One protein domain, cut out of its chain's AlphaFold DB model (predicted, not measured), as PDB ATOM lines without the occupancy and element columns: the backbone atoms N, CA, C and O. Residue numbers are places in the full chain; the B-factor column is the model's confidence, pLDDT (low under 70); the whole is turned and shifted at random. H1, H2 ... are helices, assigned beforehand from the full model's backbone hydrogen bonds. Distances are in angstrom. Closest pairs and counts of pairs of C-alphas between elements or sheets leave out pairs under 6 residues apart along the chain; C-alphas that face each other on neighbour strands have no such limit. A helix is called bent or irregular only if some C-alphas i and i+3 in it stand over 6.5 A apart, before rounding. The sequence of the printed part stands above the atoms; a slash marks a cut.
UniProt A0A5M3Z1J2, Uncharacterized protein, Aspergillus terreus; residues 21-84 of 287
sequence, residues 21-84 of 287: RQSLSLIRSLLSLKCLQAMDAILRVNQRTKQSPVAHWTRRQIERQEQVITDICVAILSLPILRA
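What this domain is: This is residues 21 to 84 of the 287 residues of an uncharacterized protein of Aspergillus terreus (UniProt A0A5M3Z1J2). Two long helices, H2 and H1, stand side by side with a gap between them and run opposite ways, joined at one end by a tight link, as the two arms of a slender U. They come closest beside that link, and both the turn and the far ends of the two helices stand free. The printed part has 64 residues, with two named helices in the order H1, H2 and no named strand, and its class is all helix. It is only just loose, close to extended, with a radius of gyration of the C-alphas of 15.7 A, and its outline is a rod spanning 51 by 20 by 10 A.

Where its parts are: H2, the longest helix, holds residues 55 to 84 and measures 44.5 A from C-alpha 55 at (16.217, 30.734, 83.924) to C-alpha 84 at (37.007, -4.968, 67.509). It is neither bent nor irregular, but only just: C-alphas 77 and 80 are 6.4 A apart. H1 holds residues 21 to 49 and measures 42.6 A, beginning at C-alpha 21 at (42.117, 2.978, 83.487).

How they stand to each other: H2 and H1 are close but not clearly touching, with 1 pair of C-alphas within 8 A. Their closest C-alphas, those of Gln 47 and Ala 55, are 7.0 A apart, while their centres are 14.0 A apart. They run opposite ways at a shallow tilt of 18 degrees. Of the O i to N i+4 pairs, 24 of 25 in H1 and 24 of 26 in H2 are within hydrogen-bond range.

The domain as a whole: The two C-alphas farthest apart, those of Lys 50 and Ala 84, are 51.4 A apart. The printed part has no cut, and the link of 5 residues from H1 to H2 is tight. Residues 21 to 28, 48 to 54 and 74 to 84 stand free. The mean pLDDT of the printed part is 74.2, and residues 46 to 57, 76 to 77 and 79 to 84 of the model are under 70.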
ATOM      1  N   ARG A  21      42.533   1.860  84.340       84.44
ATOM      2  CA  ARG A  21      42.117   2.978  83.487       84.44
ATOM      3  C   ARG A  21      40.608   2.997  83.231       84.44
ATOM      4  O   ARG A  21      40.012   4.070  83.247       84.44
ATOM      5  N   GLN A  22      39.990   1.837  83.017       86.50
ATOM      6  CA  GLN A  22      38.541   1.722  82.826       86.50
ATOM      7  C   GLN A  22      37.781   2.041  84.113       86.50
ATOM      8  O   GLN A  22      36.804   2.785  84.055       86.50
ATOM      9  N   SER A  23      38.244   1.556  85.269       90.75
ATOM     10  CA  SER A  23      37.589   1.877  86.542       90.75
ATOM     11  C   SER A  23      37.687   3.369  86.870       90.75
ATOM     12  O   SER A  23      36.683   3.978  87.232       90.75
ATOM     13  N   LEU A  24      38.843   4.002  86.646       84.56
ATOM     14  CA  LEU A  24      39.004   5.449  86.823       84.56
ATOM     15  C   LEU A  24      38.153   6.264  85.841       84.56
ATOM     16  O   LEU A  24      37.562   7.271  86.233       84.56
ATOM     17  N   SER A  25      38.045   5.823  84.584       88.75
ATOM     18  CA  SER A  25      37.147   6.448  83.605       88.75
ATOM     19  C   SER A  25      35.691   6.379  84.066       88.75
ATOM     20  O   SER A  25      34.963   7.369  83.974       88.75
ATOM     21  N   LEU A  26      35.281   5.233  84.611       87.88
ATOM     22  CA  LEU A  26      33.925   5.007  85.094       87.88
ATOM     23  C   LEU A  26      33.623   5.843  86.347       87.88
ATOM     24  O   LEU A  26      32.587   6.507  86.413       87.88
ATOM     25  N   ILE A  27      34.562   5.917  87.292       90.38
ATOM     26  CA  ILE A  27      34.463   6.792  88.471       90.38
ATOM     27  C   ILE A  27      34.342   8.257  88.044       90.38
ATOM     28  O   ILE A  27      33.485   8.973  88.558       90.38
ATOM     29  N   ARG A  28      35.139   8.704  87.065       89.25
ATOM     30  CA  ARG A  28      35.061  10.076  86.546       89.25
ATOM     31  C   ARG A  28      33.691  10.372  85.932       89.25
ATOM     32  O   ARG A  28      33.131  11.431  86.214       89.25
ATOM     33  N   SER A  29      33.129   9.444  85.153       88.06
ATOM     34  CA  SER A  29      31.775   9.609  84.605       88.06
ATOM     35  C   SER A  29      30.703   9.646  85.696       88.06
ATOM     36  O   SER A  29      29.852  10.534  85.680       88.06
ATOM     37  N   LEU A  30      30.785   8.767  86.699       84.00
ATOM     38  CA  LEU A  30      29.835   8.743  87.815       84.00
ATOM     39  C   LEU A  30      29.900  10.028  88.642       84.00
ATOM     40  O   LEU A  30      28.857  10.583  88.990       84.00
ATOM     41  N   LEU A  31      31.107  10.532  88.909       86.12
ATOM     42  CA  LEU A  31      31.303  11.794  89.613       86.12
ATOM     43  C   LEU A  31      30.702  12.958  88.817       86.12
ATOM     44  O   LEU A  31      29.961  13.760  89.383       86.12
ATOM     45  N   SER A  32      30.942  13.013  87.502       88.19
ATOM     46  CA  SER A  32      30.367  14.058  86.645       88.19
ATOM     47  C   SER A  32      28.837  14.020  86.625       88.19
ATOM     48  O   SER A  32      28.202  15.067  86.740       88.19
ATOM     49  N   LEU A  33      28.240  12.825  86.590       87.69
ATOM     50  CA  LEU A  33      26.790  12.647  86.607       87.69
ATOM     51  C   LEU A  33      26.182  13.073  87.949       87.69
ATOM     52  O   LEU A  33      25.162  13.758  87.974       87.69
ATOM     53  N   LYS A  34      26.821  12.715  89.071       87.62
ATOM     54  CA  LYS A  34      26.383  13.137  90.410       87.62
ATOM     55  C   LYS A  34      26.501  14.647  90.604       87.62
ATOM     56  O   LYS A  34      25.578  15.250  91.148       87.62
ATOM     57  N   CYS A  35      27.574  15.266  90.112       83.88
ATOM     58  CA  CYS A  35      27.701  16.722  90.098       83.88
ATOM     59  C   CYS A  35      26.600  17.378  89.254       83.88
ATOM     60  O   CYS A  35      26.017  18.365  89.698       83.88
ATOM     61  N   LEU A  36      26.265  16.814  88.089       83.88
ATOM     62  CA  LEU A  36      25.177  17.324  87.249       83.88
ATOM     63  C   LEU A  36      23.815  17.217  87.952       83.88
ATOM     64  O   LEU A  36      23.054  18.178  87.953       83.88
ATOM     65  N   GLN A  37      23.532  16.083  88.601       85.56
ATOM     66  CA  GLN A  37      22.298  15.885  89.372       85.56
ATOM     67  C   GLN A  37      22.186  16.864  90.546       85.56
ATOM     68  O   GLN A  37      21.115  17.422  90.779       85.56
ATOM     69  N   ALA A  38      23.281  17.102  91.274       82.06
ATOM     70  CA  ALA A  38      23.306  18.085  92.353       82.06
ATOM     71  C   ALA A  38      23.071  19.508  91.820       82.06
ATOM     72  O   ALA A  38      22.290  20.264  92.396       82.06
ATOM     73  N   MET A  39      23.691  19.851  90.689       79.62
ATOM     74  CA  MET A  39      23.476  21.130  90.013       79.62
ATOM     75  C   MET A  39      22.028  21.296  89.546       79.62
ATOM     76  O   MET A  39      21.448  22.352  89.792       79.62
ATOM     77  N   ASP A  40      21.416  20.276  88.937       83.81
ATOM     78  CA  ASP A  40      20.002  20.324  88.540       83.81
ATOM     79  C   ASP A  40      19.089  20.458  89.763       83.81
ATOM     80  O   ASP A  40      18.173  21.271  89.752       83.81
ATOM     81  N   ALA A  41      19.368  19.759  90.868       81.69
ATOM     82  CA  ALA A  41      18.601  19.907  92.105       81.69
ATOM     83  C   ALA A  41      18.675  21.340  92.663       81.69
ATOM     84  O   ALA A  41      17.640  21.937  92.967       81.69
ATOM     85  N   ILE A  42      19.874  21.929  92.734       78.31
ATOM     86  CA  ILE A  42      20.073  23.315  93.190       78.31
ATOM     87  C   ILE A  42      19.360  24.296  92.251       78.31
ATOM     88  O   ILE A  42      18.672  25.215  92.703       78.31
ATOM     89  N   LEU A  43      19.476  24.089  90.938       78.25
ATOM     90  CA  LEU A  43      18.834  24.940  89.939       78.25
ATOM     91  C   LEU A  43      17.309  24.791  89.945       78.25
ATOM     92  O   LEU A  43      16.619  25.798  89.817       78.25
ATOM     93  N   ARG A  44      16.767  23.587  90.157       79.75
ATOM     94  CA  ARG A  44      15.324  23.336  90.315       79.75
ATOM     95  C   ARG A  44      14.763  24.003  91.563       79.75
ATOM     96  O   ARG A  44      13.687  24.597  91.495       79.75
ATOM     97  N   VAL A  45      15.487  23.954  92.683       75.06
ATOM     98  CA  VAL A  45      15.109  24.680  93.909       75.06
ATOM     99  C   VAL A  45      15.046  26.184  93.633       75.06
ATOM    100  O   VAL A  45      14.097  26.848  94.050       75.06
ATOM    101  N   ASN A  46      15.986  26.711  92.847       63.41
ATOM    102  CA  ASN A  46      16.014  28.126  92.473       63.41
ATOM    103  C   ASN A  46      14.963  28.501  91.401       63.41
ATOM    104  O   ASN A  46      14.519  29.643  91.326       63.41
ATOM    105  N   GLN A  47      14.524  27.546  90.575       62.84
ATOM    106  CA  GLN A  47      13.445  27.752  89.600       62.84
ATOM    107  C   GLN A  47      12.064  27.808  90.258       62.84
ATOM    108  O   GLN A  47      11.206  28.560  89.796       62.84
ATOM    109  N   ARG A  48      11.844  27.069  91.354       62.53
ATOM    110  CA  ARG A  48      10.583  27.148  92.112       62.53
ATOM    111  C   ARG A  48      10.354  28.517  92.739       62.53
ATOM    112  O   ARG A  48       9.207  28.883  92.969       62.53
ATOM    113  N   THR A  49      11.413  29.277  93.006       59.28
ATOM    114  CA  THR A  49      11.281  30.542  93.730       59.28
ATOM    115  C   THR A  49      11.001  31.740  92.835       59.28
ATOM    116  O   THR A  49      10.431  32.703  93.344       59.28
ATOM    117  N   LYS A  50      11.337  31.743  91.532       51.94
ATOM    118  CA  LYS A  50      11.095  32.924  90.676       51.94
ATOM    119  C   LYS A  50      10.849  32.561  89.209       51.94
ATOM    120  O   LYS A  50      11.734  32.031  88.543       51.94
ATOM    121  N   GLN A  51       9.703  33.001  88.675       58.88
ATOM    122  CA  GLN A  51       9.444  33.216  87.241       58.88
ATOM    123  C   GLN A  51      10.368  34.320  86.681       58.88
ATOM    124  O   GLN A  51       9.931  35.379  86.238       58.88
ATOM    125  N   SER A  52      11.677  34.113  86.779       55.56
ATOM    126  CA  SER A  52      12.690  35.064  86.355       55.56
ATOM    127  C   SER A  52      13.183  34.697  84.950       55.56
ATOM    128  O   SER A  52      13.580  33.550  84.725       55.56
ATOM    129  N   PRO A  53      13.242  35.656  84.006       60.06
ATOM    130  CA  PRO A  53      13.720  35.439  82.634       60.06
ATOM    131  C   PRO A  53      15.192  34.985  82.539       60.06
ATOM    132  O   PRO A  53      15.665  34.612  81.464       60.06
ATOM    133  N   VAL A  54      15.917  34.957  83.662       62.22
ATOM    134  CA  VAL A  54      17.295  34.450  83.759       62.22
ATOM    135  C   VAL A  54      17.355  32.915  83.659       62.22
ATOM    136  O   VAL A  54      18.353  32.376  83.181       62.22
ATOM    137  N   ALA A  55      16.274  32.200  83.993       62.38
ATOM    138  CA  ALA A  55      16.217  30.734  83.924       62.38
ATOM    139  C   ALA A  55      16.367  30.172  82.492       62.38
ATOM    140  O   ALA A  55      16.816  29.043  82.299       62.38
ATOM    141  N   HIS A  56      16.037  30.964  81.467       69.38
ATOM    142  CA  HIS A  56      16.192  30.548  80.069       69.38
ATOM    143  C   HIS A  56      17.672  30.436  79.652       69.38
ATOM    144  O   HIS A  56      18.028  29.572  78.848       69.38
ATOM    145  N   TRP A  57      18.547  31.286  80.200       67.38
ATOM    146  CA  TRP A  57      19.965  31.305  79.834       67.38
ATOM    147  C   TRP A  57      20.726  30.122  80.427       67.38
ATOM    148  O   TRP A  57      21.563  29.524  79.750       67.38
ATOM    149  N   THR A  58      20.406  29.751  81.666       70.06
ATOM    150  CA  THR A  58      21.005  28.586  82.325       70.06
ATOM    151  C   THR A  58      20.561  27.289  81.662       70.06
ATOM    152  O   THR A  58      21.405  26.436  81.409       70.06
ATOM    153  N   ARG A  59      19.288  27.177  81.258       73.44
ATOM    154  CA  ARG A  59      18.784  26.010  80.513       73.44
ATOM    155  C   ARG A  59      19.551  25.759  79.212       73.44
ATOM    156  O   ARG A  59      19.968  24.638  78.963       73.44
ATOM    157  N   ARG A  60      19.830  26.810  78.435       76.31
ATOM    158  CA  ARG A  60      20.637  26.696  77.206       76.31
ATOM    159  C   ARG A  60      22.086  26.282  77.459       76.31
ATOM    160  O   ARG A  60      22.691  25.643  76.605       76.31
ATOM    161  N   GLN A  61      22.671  26.680  78.586       70.38
ATOM    162  CA  GLN A  61      24.031  26.267  78.945       70.38
ATOM    163  C   GLN A  61      24.076  24.811  79.407       70.38
ATOM    164  O   GLN A  61      25.013  24.101  79.051       70.38
ATOM    165  N   ILE A  62      23.047  24.357  80.122       75.62
ATOM    166  CA  ILE A  62      22.889  22.949  80.500       75.62
ATOM    167  C   ILE A  62      22.720  22.094  79.249       75.62
ATOM    168  O   ILE A  62      23.492  21.163  79.074       75.62
ATOM    169  N   GLU A  63      21.835  22.473  78.322       81.06
ATOM    170  CA  GLU A  63      21.660  21.750  77.050       81.06
ATOM    171  C   GLU A  63      22.974  21.662  76.259       81.06
ATOM    172  O   GLU A  63      23.312  20.609  75.730       81.06
ATOM    173  N   ARG A  64      23.780  22.733  76.225       77.19
ATOM    174  CA  ARG A  64      25.103  22.694  75.574       77.19
ATOM    175  C   ARG A  64      26.083  21.757  76.279       77.19
ATOM    176  O   ARG A  64      26.837  21.066  75.602       77.19
ATOM    177  N   GLN A  65      26.098  21.742  77.609       74.69
ATOM    178  CA  GLN A  65      26.967  20.855  78.389       74.69
ATOM    179  C   GLN A  65      26.533  19.392  78.264       74.69
ATOM    180  O   GLN A  65      27.379  18.522  78.079       74.69
ATOM    181  N   GLU A  66      25.229  19.122  78.280       75.88
ATOM    182  CA  GLU A  66      24.670  17.793  78.030       75.88
ATOM    183  C   GLU A  66      25.020  17.303  76.627       75.88
ATOM    184  O   GLU A  66      25.445  16.158  76.475       75.88
ATOM    185  N   GLN A  67      24.943  18.172  75.613       79.62
ATOM    186  CA  GLN A  67      25.353  17.826  74.252       79.62
ATOM    187  C   GLN A  67      26.834  17.421  74.191       79.62
ATOM    188  O   GLN A  67      27.164  16.422  73.559       79.62
ATOM    189  N   VAL A  68      27.721  18.151  74.880       77.88
ATOM    190  CA  VAL A  68      29.167  17.856  74.919       77.88
ATOM    191  C   VAL A  68      29.450  16.553  75.668       77.88
ATOM    192  O   VAL A  68      30.246  15.741  75.206       77.88
ATOM    193  N   ILE A  69      28.784  16.316  76.801       74.75
ATOM    194  CA  ILE A  69      28.910  15.053  77.545       74.75
ATOM    195  C   ILE A  69      28.416  13.883  76.689       74.75
ATOM    196  O   ILE A  69      29.075  12.848  76.630       74.75
ATOM    197  N   THR A  70      27.291  14.056  75.996       76.12
ATOM    198  CA  THR A  70      26.732  13.039  75.095       76.12
ATOM    199  C   THR A  70      27.698  12.735  73.959       76.12
ATOM    200  O   THR A  70      27.956  11.568  73.690       76.12
ATOM    201  N   ASP A  71      28.292  13.760  73.351       76.44
ATOM    202  CA  ASP A  71      29.265  13.604  72.268       76.44
ATOM    203  C   ASP A  71      30.533  12.865  72.734       76.44
ATOM    204  O   ASP A  71      30.986  11.922  72.089       76.44
ATOM    205  N   ILE A  72      31.046  13.190  73.928       76.44
ATOM    206  CA  ILE A  72      32.176  12.475  74.544       76.44
ATOM    207  C   ILE A  72      31.807  11.014  74.836       76.44
ATOM    208  O   ILE A  72      32.596  10.110  74.552       76.44
ATOM    209  N   CYS A  73      30.618  10.759  75.383       70.12
ATOM    210  CA  CYS A  73      30.139   9.405  75.651       70.12
ATOM    211  C   CYS A  73      29.992   8.599  74.358       70.12
ATOM    212  O   CYS A  73      30.446   7.457  74.311       70.12
ATOM    213  N   VAL A  74      29.425   9.189  73.303       75.44
ATOM    214  CA  VAL A  74      29.313   8.561  71.981       75.44
ATOM    215  C   VAL A  74      30.701   8.286  71.408       75.44
ATOM    216  O   VAL A  74      30.941   7.169  70.956       75.44
ATOM    217  N   ALA A  75      31.648   9.223  71.493       70.06
ATOM    218  CA  ALA A  75      33.021   9.008  71.035       70.06
ATOM    219  C   ALA A  75      33.696   7.836  71.774       70.06
ATOM    220  O   ALA A  75      34.265   6.945  71.140       70.06
ATOM    221  N   ILE A  76      33.579   7.787  73.107       68.12
ATOM    222  CA  ILE A  76      34.141   6.720  73.953       68.12
ATOM    223  C   ILE A  76      33.461   5.368  73.699       68.12
ATOM    224  O   ILE A  76      34.152   4.352  73.664       68.12
ATOM    225  N   LEU A  77      32.142   5.337  73.500       66.69
ATOM    226  CA  LEU A  77      31.382   4.113  73.202       66.69
ATOM    227  C   LEU A  77      31.608   3.610  71.770       66.69
ATOM    228  O   LEU A  77      31.562   2.405  71.531       66.69
ATOM    229  N   SER A  78      31.912   4.505  70.831       71.88
ATOM    230  CA  SER A  78      32.213   4.154  69.433       71.88
ATOM    231  C   SER A  78      33.630   3.588  69.262       71.88
ATOM    232  O   SER A  78      33.876   2.759  68.385       71.88
ATOM    233  N   LEU A  79      34.567   3.993  70.126       58.81
ATOM    234  CA  LEU A  79      35.967   3.549  70.124       58.81
ATOM    235  C   LEU A  79      36.174   2.017  70.255       58.81
ATOM    236  O   LEU A  79      36.999   1.478  69.512       58.81
ATOM    237  N   PRO A  80      35.481   1.268  71.138       57.56
ATOM    238  CA  PRO A  80      35.657  -0.184  71.236       57.56
ATOM    239  C   PRO A  80      35.025  -0.966  70.076       57.56
ATOM    240  O   PRO A  80      35.560  -2.010  69.707       57.56
ATOM    241  N   ILE A  81      33.947  -0.463  69.460       58.28
ATOM    242  CA  ILE A  81      33.270  -1.145  68.341       58.28
ATOM    243  C   ILE A  81      34.148  -1.099  67.083       58.28
ATOM    244  O   ILE A  81      34.307  -2.108  66.397       58.28
ATOM    245  N   LEU A  82      34.811   0.034  66.831       53.78
ATOM    246  CA  LEU A  82      35.745   0.161  65.709       53.78
ATOM    247  C   LEU A  82      37.034  -0.647  65.920       53.78
ATOM    248  O   LEU A  82      37.566  -1.203  64.964       53.78
ATOM    249  N   ARG A  83      37.517  -0.782  67.162       54.22
ATOM    250  CA  ARG A  83      38.747  -1.542  67.449       54.22
ATOM    251  C   ARG A  83      38.554  -3.060  67.399       54.22
ATOM    252  O   ARG A  83      39.509  -3.774  67.099       54.22
ATOM    253  N   ALA A  84      37.347  -3.554  67.674       55.38
ATOM    254  CA  ALA A  84      37.007  -4.968  67.509       55.38
ATOM    255  C   ALA A  84      36.860  -5.366  66.027       55.38
ATOM    256  O   ALA A  84      37.150  -6.503  65.672       55.38
TER     257      ALA A  84